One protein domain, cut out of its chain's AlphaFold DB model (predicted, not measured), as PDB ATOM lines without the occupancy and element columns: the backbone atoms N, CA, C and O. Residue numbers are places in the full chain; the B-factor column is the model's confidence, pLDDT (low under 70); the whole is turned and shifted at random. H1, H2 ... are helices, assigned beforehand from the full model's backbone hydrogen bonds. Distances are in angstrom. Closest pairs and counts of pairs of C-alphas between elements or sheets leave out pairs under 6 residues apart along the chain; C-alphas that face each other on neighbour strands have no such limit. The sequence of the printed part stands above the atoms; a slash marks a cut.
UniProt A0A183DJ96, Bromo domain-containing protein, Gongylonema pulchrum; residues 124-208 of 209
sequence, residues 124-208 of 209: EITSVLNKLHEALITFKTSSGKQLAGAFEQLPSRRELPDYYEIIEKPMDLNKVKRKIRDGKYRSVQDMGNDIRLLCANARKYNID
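AT A GLANCE: This is residues 124 to 208 of the 209 residues of the protein "Bromo domain-containing protein" of Gongylonema pulchrum (UniProt A0A183DJ96). Three helices, H1, H4 and H5, make a loose, staggered group at shallow tilts, H4 running opposite to the other two; short H2 packs on the last turn of H1, and short H3 is near the far end of H5. The 85 printed residues hold five named helices, H1 to H5 in chain order, and no named strand: all helix, compact, radius of gyration of the C-alphas 13.6 A, spans 40 by 33 by 20 A.

HOW THE PARTS SIT: H1, residues 124 to 138, touches H2, residues 148 to 151, with residues 136 to 138 alone (C-alphas of Ile 137 and Ala 148 closest, 5.1 A). H3, residues 161 to 166, is apart from H1. H4, residues 173 to 181, touches H1 at a shallow tilt of 17 degrees, opposite ways; the closest C-alphas, of Thr 126 and Ile 180, are 6.3 A apart. H5, residues 188 to 206, touches H1 through residues 188 to 191 alone, at 29 degrees, the same way; the closest C-alphas, of Leu 129 and Val 188, are 6.6 A apart. Every O i to N i+4 pair is within hydrogen-bond range in H1, H3, H4 and H5; H2 is too short for one.

IN THESE COORDINATES: H1 begins at C-alpha 124 (33.168, -19.084, -14.452) and is 21.5 A long; H2, H3 and H4 measure 5.2, 9.1 and 12.5 A. H5, 26.9 A, ends at C-alpha 206 (32.972, 0.103, 16.262).

THE WHOLE: The C-alphas farthest apart, of Glu 124 and Asp 208, are 41.4 A apart. The printed part has no cut, its links are short, and residues 207 to 208 of the model are under pLDDT 70.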
ATOM      1  N   GLU A 124      32.557 -18.131 -15.372       86.31
ATOM      2  CA  GLU A 124      33.168 -19.084 -14.452       86.31
ATOM      3  C   GLU A 124      33.631 -18.424 -13.146       86.31
ATOM      4  O   GLU A 124      33.338 -18.931 -12.061       86.31
ATOM      5  N   ILE A 125      34.256 -17.239 -13.218       88.44
ATOM      6  CA  ILE A 125      34.674 -16.522 -12.006       88.44
ATOM      7  C   ILE A 125      33.472 -15.954 -11.255       88.44
ATOM      8  O   ILE A 125      33.409 -16.049 -10.033       88.44
ATOM      9  N   THR A 126      32.467 -15.459 -11.976       88.62
ATOM     10  CA  THR A 126      31.219 -14.957 -11.388       88.62
ATOM     11  C   THR A 126      30.493 -16.048 -10.595       88.62
ATOM     12  O   THR A 126      29.962 -15.777  -9.518       88.62
ATOM     13  N   SER A 127      30.512 -17.300 -11.064       91.25
ATOM     14  CA  SER A 127      29.958 -18.447 -10.326       91.25
ATOM     15  C   SER A 127      30.695 -18.700  -9.004       91.25
ATOM     16  O   SER A 127      30.061 -18.867  -7.963       91.25
ATOM     17  N   VAL A 128      32.033 -18.664  -9.017       93.31
ATOM     18  CA  VAL A 128      32.851 -18.819  -7.800       93.31
ATOM     19  C   VAL A 128      32.586 -17.687  -6.805       93.31
ATOM     20  O   VAL A 128      32.400 -17.946  -5.619       93.31
ATOM     21  N   LEU A 129      32.513 -16.443  -7.282       93.62
ATOM     22  CA  LEU A 129      32.243 -15.276  -6.439       93.62
ATOM     23  C   LEU A 129      30.855 -15.338  -5.789       93.62
ATOM     24  O   LEU A 129      30.737 -15.065  -4.598       93.62
ATOM     25  N   ASN A 130      29.820 -15.748  -6.532       92.94
ATOM     26  CA  ASN A 130      28.477 -15.926  -5.971       92.94
ATOM     27  C   ASN A 130      28.453 -17.006  -4.881       92.94
ATOM     28  O   ASN A 130      27.907 -16.766  -3.810       92.94
ATOM     29  N   LYS A 131      29.116 -18.151  -5.097       93.38
ATOM     30  CA  LYS A 131      29.227 -19.202  -4.069       93.38
ATOM     31  C   LYS A 131      29.923 -18.703  -2.803       93.38
ATOM     32  O   LYS A 131      29.503 -19.032  -1.699       93.38
ATOM     33  N   LEU A 132      30.986 -17.909  -2.953       93.12
ATOM     34  CA  LEU A 132      31.685 -17.314  -1.811       93.12
ATOM     35  C   LEU A 132      30.807 -16.295  -1.077       93.12
ATOM     36  O   LEU A 132      30.789 -16.283   0.152       93.12
ATOM     37  N   HIS A 133      30.059 -15.468  -1.807       92.94
ATOM     38  CA  HIS A 133      29.115 -14.514  -1.225       92.94
ATOM     39  C   HIS A 133      27.993 -15.215  -0.445       92.94
ATOM     40  O   HIS A 133      27.729 -14.862   0.704       92.94
ATOM     41  N   GLU A 134      27.408 -16.271  -1.010       92.00
ATOM     42  CA  GLU A 134      26.412 -17.106  -0.329       92.00
ATOM     43  C   GLU A 134      26.983 -17.779   0.923       92.00
ATOM     44  O   GLU A 134      26.328 -17.797   1.970       92.00
ATOM     45  N   ALA A 135      28.218 -18.286   0.858       91.62
ATOM     46  CA  ALA A 135      28.895 -18.872   2.013       91.62
ATOM     47  C   ALA A 135      29.087 -17.849   3.149       91.62
ATOM     48  O   ALA A 135      28.900 -18.187   4.316       91.62
ATOM     49  N   LEU A 136      29.398 -16.589   2.820       88.81
ATOM     50  CA  LEU A 136      29.511 -15.511   3.808       88.81
ATOM     51  C   LEU A 136      28.162 -15.166   4.454       88.81
ATOM     52  O   LEU A 136      28.109 -14.955   5.664       88.81
ATOM     53  N   ILE A 137      27.069 -15.145   3.684       89.62
ATOM     54  CA  ILE A 137      25.722 -14.840   4.206       89.62
ATOM     55  C   ILE A 137      25.179 -15.972   5.083       89.62
ATOM     56  O   ILE A 137      24.548 -15.749   6.122       89.62
ATOM     57  N   THR A 138      25.412 -17.210   4.662       87.88
ATOM     58  CA  THR A 138      24.937 -18.407   5.368       87.88
ATOM     59  C   THR A 138      25.793 -18.769   6.577       87.88
ATOM     60  O   THR A 138      25.375 -19.610   7.377       87.88
ATOM     61  N   PHE A 139      26.945 -18.117   6.759       87.56
ATOM     62  CA  PHE A 139      27.827 -18.348   7.893       87.56
ATOM     63  C   PHE A 139      27.122 -18.045   9.225       87.56
ATOM     64  O   PHE A 139      26.636 -16.938   9.480       87.56
ATOM     65  N   LYS A 140      27.088 -19.056  10.098       86.56
ATOM     66  CA  LYS A 140      26.511 -18.993  11.444       86.56
ATOM     67  C   LYS A 140      27.600 -19.240  12.478       86.56
ATOM     68  O   LYS A 140      28.438 -20.122  12.305       86.56
ATOM     69  N   THR A 141      27.574 -18.477  13.566       81.94
ATOM     70  CA  THR A 141      28.441 -18.714  14.730       81.94
ATOM     71  C   THR A 141      28.012 -19.994  15.463       81.94
ATOM     72  O   THR A 141      26.898 -20.478  15.270       81.94
ATOM     73  N   SER A 142      28.858 -20.530  16.350       80.19
ATOM     74  CA  SER A 142      28.531 -21.662  17.241       80.19
ATOM     75  C   SER A 142      27.251 -21.460  18.067       80.19
ATOM     76  O   SER A 142      26.615 -22.427  18.467       80.19
ATOM     77  N   SER A 143      26.836 -20.208  18.273       77.88
ATOM     78  CA  SER A 143      25.577 -19.806  18.909       77.88
ATOM     79  C   SER A 143      24.352 -19.826  17.978       77.88
ATOM     80  O   SER A 143      23.262 -19.446  18.395       77.88
ATOM     81  N   GLY A 144      24.507 -20.215  16.707       79.31
ATOM     82  CA  GLY A 144      23.438 -20.247  15.701       79.31
ATOM     83  C   GLY A 144      23.068 -18.884  15.102       79.31
ATOM     84  O   GLY A 144      22.258 -18.828  14.176       79.31
ATOM     85  N   LYS A 145      23.672 -17.787  15.582       81.94
ATOM     86  CA  LYS A 145      23.432 -16.428  15.079       81.94
ATOM     87  C   LYS A 145      24.111 -16.222  13.720       81.94
ATOM     88  O   LYS A 145      25.294 -16.522  13.563       81.94
ATOM     89  N   GLN A 146      23.369 -15.684  12.752       84.25
ATOM     90  CA  GLN A 146      23.934 -15.218  11.483       84.25
ATOM     91  C   GLN A 146      24.620 -13.869  11.697       84.25
ATOM     92  O   GLN A 146      23.988 -12.915  12.147       84.25
ATOM     93  N   LEU A 147      25.912 -13.794  11.376       80.19
ATOM     94  CA  LEU A 147      26.682 -12.550  11.489       80.19
ATOM     95  C   LEU A 147      26.407 -11.600  10.321       80.19
ATOM     96  O   LEU A 147      26.476 -10.387  10.488       80.19
ATOM     97  N   ALA A 148      26.061 -12.152   9.156       85.56
ATOM     98  CA  ALA A 148      25.910 -11.397   7.920       85.56
ATOM     99  C   ALA A 148      24.802 -10.335   7.957       85.56
ATOM    100  O   ALA A 148      24.931  -9.336   7.262       85.56
ATOM    101  N   GLY A 149      23.764 -10.503   8.786       84.06
ATOM    102  CA  GLY A 149      22.646  -9.554   8.847       84.06
ATOM    103  C   GLY A 149      23.068  -8.129   9.224       84.06
ATOM    104  O   GLY A 149      22.525  -7.172   8.693       84.06
ATOM    105  N   ALA A 150      24.096  -7.969  10.069       85.31
ATOM    106  CA  ALA A 150      24.627  -6.648  10.429       85.31
ATOM    107  C   ALA A 150      25.472  -5.997   9.315       85.31
ATOM    108  O   ALA A 150      25.771  -4.811   9.379       85.31
ATOM    109  N   PHE A 151      25.877  -6.776   8.309       90.06
ATOM    110  CA  PHE A 151      26.722  -6.344   7.193       90.06
ATOM    111  C   PHE A 151      25.973  -6.353   5.853       90.06
ATOM    112  O   PHE A 151      26.574  -6.100   4.807       90.06
ATOM    113  N   GLU A 152      24.682  -6.694   5.861       89.00
ATOM    114  CA  GLU A 152      23.872  -6.848   4.654       89.00
ATOM    115  C   GLU A 152      23.612  -5.504   3.975       89.00
ATOM    116  O   GLU A 152      23.795  -5.384   2.761       89.00
ATOM    117  N   GLN A 153      23.257  -4.494   4.768       89.38
ATOM    118  CA  GLN A 153      22.964  -3.143   4.313       89.38
ATOM    119  C   GLN A 153      23.448  -2.132   5.353       89.38
ATOM    120  O   GLN A 153      23.192  -2.300   6.547       89.38
ATOM    121  N   LEU A 154      24.145  -1.087   4.900       89.19
ATOM    122  CA  LEU A 154      24.454   0.048   5.769       89.19
ATOM    123  C   LEU A 154      23.200   0.899   6.022       89.19
ATOM    124  O   LEU A 154      22.392   1.060   5.102       89.19
ATOM    125  N   PRO A 155      23.059   1.485   7.225       89.00
ATOM    126  CA  PRO A 155      22.092   2.552   7.469       89.00
ATOM    127  C   PRO A 155      22.294   3.706   6.490       89.00
ATOM    128  O   PRO A 155      23.421   3.968   6.075       89.00
ATOM    129  N   SER A 156      21.222   4.411   6.143       90.06
ATOM    130  CA  SER A 156      21.317   5.559   5.235       90.06
ATOM    131  C   SER A 156      22.137   6.703   5.848       90.06
ATOM    132  O   SER A 156      22.240   6.837   7.072       90.06
ATOM    133  N   ARG A 157      22.666   7.605   5.007       89.00
ATOM    134  CA  ARG A 157      23.367   8.822   5.471       89.00
ATOM    135  C   ARG A 157      22.507   9.697   6.390       89.00
ATOM    136  O   ARG A 157      23.043  10.404   7.234       89.00
ATOM    137  N   ARG A 158      21.177   9.657   6.226       88.94
ATOM    138  CA  ARG A 158      20.220  10.386   7.076       88.94
ATOM    139  C   ARG A 158      20.133   9.785   8.482       88.94
ATOM    140  O   ARG A 158      19.952  10.523   9.443       88.94
ATOM    141  N   GLU A 159      20.240   8.462   8.594       89.06
ATOM    142  CA  GLU A 159      20.124   7.734   9.863       89.06
ATOM    143  C   GLU A 159      21.439   7.696  10.644       89.06
ATOM    144  O   GLU A 159      21.418   7.689  11.873       89.06
ATOM    145  N   LEU A 160      22.573   7.659   9.940       89.06
ATOM    146  CA  LEU A 160      23.894   7.518  10.551       89.06
ATOM    147  C   LEU A 160      24.932   8.440   9.884       89.06
ATOM    148  O   LEU A 160      25.871   7.940   9.263       89.06
ATOM    149  N   PRO A 161      24.788   9.773   9.983       91.62
ATOM    150  CA  PRO A 161      25.668  10.722   9.295       91.62
ATOM    151  C   PRO A 161      27.140  10.561   9.703       91.62
ATOM    152  O   PRO A 161      28.002  10.440   8.833       91.62
ATOM    153  N   ASP A 162      27.411  10.427  11.005       90.62
ATOM    154  CA  ASP A 162      28.760  10.317  11.581       90.62
ATOM    155  C   ASP A 162      29.571   9.151  10.986       90.62
ATOM    156  O   ASP A 162      30.787   9.237  10.800       90.62
ATOM    157  N   TYR A 163      28.905   8.049  10.621       91.94
ATOM    158  CA  TYR A 163      29.568   6.918   9.972       91.94
ATOM    159  C   TYR A 163      30.172   7.310   8.628       91.94
ATOM    160  O   TYR A 163      31.300   6.924   8.321       91.94
ATOM    161  N   TYR A 164      29.443   8.088   7.833       93.19
ATOM    162  CA  TYR A 164      29.887   8.528   6.513       93.19
ATOM    163  C   TYR A 164      30.905   9.673   6.582       93.19
ATOM    164  O   TYR A 164      31.608   9.907   5.602       93.19
ATOM    165  N   GLU A 165      31.037  10.343   7.730       92.06
ATOM    166  CA  GLU A 165      32.129  11.290   7.987       92.06
ATOM    167  C   GLU A 165      33.443  10.567   8.321       92.06
ATOM    168  O   GLU A 165      34.518  10.955   7.860       92.06
ATOM    169  N   ILE A 166      33.370   9.480   9.100       91.06
ATOM    170  CA  ILE A 166      34.549   8.726   9.559       91.06
ATOM    171  C   ILE A 166      35.023   7.713   8.503       91.06
ATOM    172  O   ILE A 166      36.228   7.436   8.371       91.06
ATOM    173  N   ILE A 167      34.090   7.104   7.769       93.62
ATOM    174  CA  ILE A 167      34.356   6.032   6.808       93.62
ATOM    175  C   ILE A 167      34.365   6.580   5.383       93.62
ATOM    176  O   ILE A 167      33.331   6.793   4.765       93.62
ATOM    177  N   GLU A 168      35.566   6.686   4.814       92.19
ATOM    178  CA  GLU A 168      35.787   7.197   3.453       92.19
ATOM    179  C   GLU A 168      35.119   6.355   2.356       92.19
ATOM    180  O   GLU A 168      34.715   6.871   1.317       92.19
ATOM    181  N   LYS A 169      35.068   5.030   2.539       93.50
ATOM    182  CA  LYS A 169      34.603   4.081   1.517       93.50
ATOM    183  C   LYS A 169      33.595   3.099   2.110       93.50
ATOM    184  O   LYS A 169      33.987   1.976   2.443       93.50
ATOM    185  N   PRO A 170      32.314   3.484   2.253       93.00
ATOM    186  CA  PRO A 170      31.274   2.603   2.775       93.00
ATOM    187  C   PRO A 170      31.086   1.367   1.879       93.00
ATOM    188  O   PRO A 170      31.038   1.463   0.648       93.00
ATOM    189  N   MET A 171      30.982   0.194   2.512       94.75
ATOM    190  CA  MET A 171      30.876  -1.106   1.841       94.75
ATOM    191  C   MET A 171      29.977  -2.061   2.636       94.75
ATOM    192  O   MET A 171      30.230  -2.275   3.818       94.75
ATOM    193  N   ASP A 172      28.985  -2.664   1.975       94.56
ATOM    194  CA  ASP A 172      28.119  -3.743   2.483       94.56
ATOM    195  C   ASP A 172      28.148  -4.976   1.565       94.56
ATOM    196  O   ASP A 172      28.625  -4.957   0.422       94.56
ATOM    197  N   LEU A 173      27.585  -6.077   2.067       92.94
ATOM    198  CA  LEU A 173      27.411  -7.311   1.307       92.94
ATOM    199  C   LEU A 173      26.458  -7.134   0.113       92.94
ATOM    200  O   LEU A 173      26.635  -7.826  -0.896       92.94
ATOM    201  N   ASN A 174      25.493  -6.210   0.175       92.56
ATOM    202  CA  ASN A 174      24.621  -5.898  -0.961       92.56
ATOM    203  C   ASN A 174      25.378  -5.223  -2.117       92.56
ATOM    204  O   ASN A 174      25.198  -5.612  -3.275       92.56
ATOM    205  N   LYS A 175      26.276  -4.274  -1.841       93.19
ATOM    206  CA  LYS A 175      27.147  -3.633  -2.841       93.19
ATOM    207  C   LYS A 175      28.143  -4.637  -3.403       93.19
ATOM    208  O   LYS A 175      28.334  -4.662  -4.618       93.19
ATOM    209  N   VAL A 176      28.669  -5.556  -2.585       93.88
ATOM    210  CA  VAL A 176      29.466  -6.691  -3.088       93.88
ATOM    211  C   VAL A 176      28.652  -7.545  -4.070       93.88
ATOM    212  O   VAL A 176      29.133  -7.807  -5.172       93.88
ATOM    213  N   LYS A 177      27.403  -7.905  -3.745       93.12
ATOM    214  CA  LYS A 177      26.513  -8.665  -4.646       93.12
ATOM    215  C   LYS A 177      26.260  -7.934  -5.969       93.12
ATOM    216  O   LYS A 177      26.335  -8.548  -7.035       93.12
ATOM    217  N   ARG A 178      26.007  -6.618  -5.916       93.38
ATOM    218  CA  ARG A 178      25.857  -5.773  -7.116       93.38
ATOM    219  C   ARG A 178      27.127  -5.797  -7.967       93.38
ATOM    220  O   ARG A 178      27.053  -6.098  -9.152       93.38
ATOM    221  N   LYS A 179      28.303  -5.619  -7.356       93.00
ATOM    222  CA  LYS A 179      29.598  -5.670  -8.060       93.00
ATOM    223  C   LYS A 179      29.878  -7.027  -8.721       93.00
ATOM    224  O   LYS A 179      30.474  -7.043  -9.799       93.00
ATOM    225  N   ILE A 180      29.431  -8.144  -8.131       92.06
ATOM    226  CA  ILE A 180      29.496  -9.474  -8.768       92.06
ATOM    227  C   ILE A 180      28.604  -9.512 -10.016       92.06
ATOM    228  O   ILE A 180      29.076  -9.891 -11.087       92.06
ATOM    229  N   ARG A 181      27.338  -9.086  -9.899       90.62
ATOM    230  CA  ARG A 181      26.373  -9.062 -11.016       90.62
ATOM    231  C   ARG A 181      26.847  -8.183 -12.173       90.62
ATOM    232  O   ARG A 181      26.717  -8.570 -13.332       90.62
ATOM    233  N   ASP A 182      27.420  -7.033 -11.851       90.31
ATOM    234  CA  ASP A 182      27.902  -6.064 -12.834       90.31
ATOM    235  C   ASP A 182      29.251  -6.493 -13.451       90.31
ATOM    236  O   ASP A 182      29.778  -5.828 -14.343       90.31
ATOM    237  N   GLY A 183      29.831  -7.611 -12.987       88.75
ATOM    238  CA  GLY A 183      31.101  -8.138 -13.480       88.75
ATOM    239  C   GLY A 183      32.295  -7.236 -13.159       88.75
ATOM    240  O   GLY A 183      33.277  -7.244 -13.901       88.75
ATOM    241  N   LYS A 184      32.211  -6.444 -12.077       90.19
ATOM    242  CA  LYS A 184      33.265  -5.502 -11.656       90.19
ATOM    243  C   LYS A 184      34.474  -6.214 -11.028       90.19
ATOM    244  O   LYS A 184      35.556  -5.635 -10.993       90.19
ATOM    245  N   TYR A 185      34.316  -7.458 -10.575       92.88
ATOM    246  CA  TYR A 185      35.405  -8.280 -10.044       92.88
ATOM    247  C   TYR A 185      36.044  -9.142 -11.134       92.88
ATOM    248  O   TYR A 185      35.376  -9.962 -11.764       92.88
ATOM    249  N   ARG A 186      37.353  -8.976 -11.334       88.50
ATOM    250  CA  ARG A 186      38.154  -9.755 -12.292       88.50
ATOM    251  C   ARG A 186      38.861 -10.929 -11.629       88.50
ATOM    252  O   ARG A 186      39.279 -11.852 -12.324       88.50
ATOM    253  N   SER A 187      38.999 -10.884 -10.307       91.44
ATOM    254  CA  SER A 187      39.639 -11.913  -9.500       91.44
ATOM    255  C   SER A 187      38.887 -12.153  -8.182       91.44
ATOM    256  O   SER A 187      38.155 -11.291  -7.695       91.44
ATOM    257  N   VAL A 188      39.115 -13.314  -7.558       91.94
ATOM    258  CA  VAL A 188      38.649 -13.586  -6.183       91.94
ATOM    259  C   VAL A 188      39.302 -12.631  -5.178       91.94
ATOM    260  O   VAL A 188      38.685 -12.261  -4.181       91.94
ATOM    261  N   GLN A 189      40.528 -12.182  -5.463       93.94
ATOM    262  CA  GLN A 189      41.241 -11.223  -4.625       93.94
ATOM    263  C   GLN A 189      40.535  -9.862  -4.596       93.94
ATOM    264  O   GLN A 189      40.511  -9.231  -3.543       93.94
ATOM    265  N   ASP A 190      39.909  -9.440  -5.697       93.94
ATOM    266  CA  ASP A 190      39.176  -8.171  -5.755       93.94
ATOM    267  C   ASP A 190      37.987  -8.186  -4.783       93.94
ATOM    268  O   ASP A 190      37.811  -7.255  -4.001       93.94
ATOM    269  N   MET A 191      37.216  -9.282  -4.771       93.94
ATOM    270  CA  MET A 191      36.141  -9.471  -3.792       93.94
ATOM    271  C   MET A 191      36.708  -9.569  -2.372       93.94
ATOM    272  O   MET A 191      36.174  -8.964  -1.447       93.94
ATOM    273  N   GLY A 192      37.820 -10.287  -2.189       94.12
ATOM    274  CA  GLY A 192      38.504 -10.386  -0.900       94.12
ATOM    275  C   GLY A 192      38.957  -9.031  -0.346       94.12
ATOM    276  O   GLY A 192      38.872  -8.810   0.860       94.12
ATOM    277  N   ASN A 193      39.391  -8.107  -1.204       96.00
ATOM    278  CA  ASN A 193      39.762  -6.748  -0.808       96.00
ATOM    279  C   ASN A 193      38.553  -5.964  -0.288       96.00
ATOM    280  O   ASN A 193      38.661  -5.333   0.761       96.00
ATOM    281  N   ASP A 194      37.400  -6.060  -0.953       95.19
ATOM    282  CA  ASP A 194      36.176  -5.390  -0.501       95.19
ATOM    283  C   ASP A 194      35.616  -6.000   0.790       95.19
ATOM    284  O   ASP A 194      35.166  -5.268   1.669       95.19
ATOM    285  N   ILE A 195      35.715  -7.321   0.968       94.19
ATOM    286  CA  ILE A 195      35.360  -7.966   2.242       94.19
ATOM    287  C   ILE A 195      36.309  -7.522   3.364       94.19
ATOM    288  O   ILE A 195      35.861  -7.222   4.471       94.19
ATOM    289  N   ARG A 196      37.621  -7.417   3.101       95.00
ATOM    290  CA  ARG A 196      38.572  -6.864   4.082       95.00
ATOM    291  C   ARG A 196      38.261  -5.407   4.410       95.00
ATOM    292  O   ARG A 196      38.366  -5.045   5.580       95.00
ATOM    293  N   LEU A 197      37.876  -4.603   3.417       95.50
ATOM    294  CA  LEU A 197      37.473  -3.207   3.596       95.50
ATOM    295  C   LEU A 197      36.222  -3.105   4.470       95.50
ATOM    296  O   LEU A 197      36.233  -2.356   5.439       95.50
ATOM    297  N   LEU A 198      35.194  -3.910   4.199       93.88
ATOM    298  CA  LEU A 198      33.985  -3.991   5.020       93.88
ATOM    299  C   LEU A 198      34.332  -4.300   6.485       93.88
ATOM    300  O   LEU A 198      33.914  -3.580   7.390       93.88
ATOM    301  N   CYS A 199      35.181  -5.303   6.724       92.06
ATOM    302  CA  CYS A 199      35.647  -5.627   8.073       92.06
ATOM    303  C   CYS A 199      36.499  -4.508   8.696       92.06
ATOM    304  O   CYS A 199      36.442  -4.295   9.905       92.06
ATOM    305  N   ALA A 200      37.325  -3.817   7.907       93.44
ATOM    306  CA  ALA A 200      38.155  -2.714   8.380       93.44
ATOM    307  C   ALA A 200      37.314  -1.494   8.765       93.44
ATOM    308  O   ALA A 200      37.568  -0.918   9.817       93.44
ATOM    309  N   ASN A 201      36.292  -1.161   7.979       93.50
ATOM    310  CA  ASN A 201      35.343  -0.091   8.273       93.50
ATOM    311  C   ASN A 201      34.545  -0.398   9.537       93.50
ATOM    312  O   ASN A 201      34.450   0.440  10.427       93.50
ATOM    313  N   ALA A 202      34.048  -1.634   9.653       91.50
ATOM    314  CA  ALA A 202      33.337  -2.079  10.840       91.50
ATOM    315  C   ALA A 202      34.213  -1.997  12.091       91.50
ATOM    316  O   ALA A 202      33.741  -1.549  13.127       91.50
ATOM    317  N   ARG A 203      35.495  -2.380  12.006       90.69
ATOM    318  CA  ARG A 203      36.429  -2.149  13.113       90.69
ATOM    319  C   ARG A 203      36.623  -0.658  13.351       90.69
ATOM    320  O   ARG A 203      36.423  -0.243  14.469       90.69
ATOM    321  N   LYS A 204      36.944   0.138  12.327       91.12
ATOM    322  CA  LYS A 204      37.221   1.580  12.443       91.12
ATOM    323  C   LYS A 204      36.092   2.352  13.127       91.12
ATOM    324  O   LYS A 204      36.381   3.251  13.903       91.12
ATOM    325  N   TYR A 205      34.844   1.998  12.846       90.31
ATOM    326  CA  TYR A 205      33.682   2.648  13.443       90.31
ATOM    327  C   TYR A 205      33.311   2.077  14.822       90.31
ATOM    328  O   TYR A 205      32.952   2.831  15.715       90.31
ATOM    329  N   ASN A 206      33.423   0.756  15.024       87.50
ATOM    330  CA  ASN A 206      32.972   0.103  16.262       87.50
ATOM    331  C   ASN A 206      34.069  -0.072  17.338       87.50
ATOM    332  O   ASN A 206      33.793  -0.683  18.362       87.50
ATOM    333  N   ILE A 207      35.308   0.394  17.120       66.56
ATOM    334  CA  ILE A 207      36.450   0.245  18.058       66.56
ATOM    335  C   ILE A 207      36.420   1.177  19.282       66.56
ATOM    336  O   ILE A 207      37.342   1.112  20.088       66.56
ATOM    337  N   ASP A 208      35.374   1.981  19.471       54.81
ATOM    338  CA  ASP A 208      35.152   2.768  20.702       54.81
ATOM    339  C   ASP A 208      34.444   1.955  21.820       54.81
ATOM    340  O   ASP A 208      33.660   2.490  22.604       54.81
TER     341      ASP A 208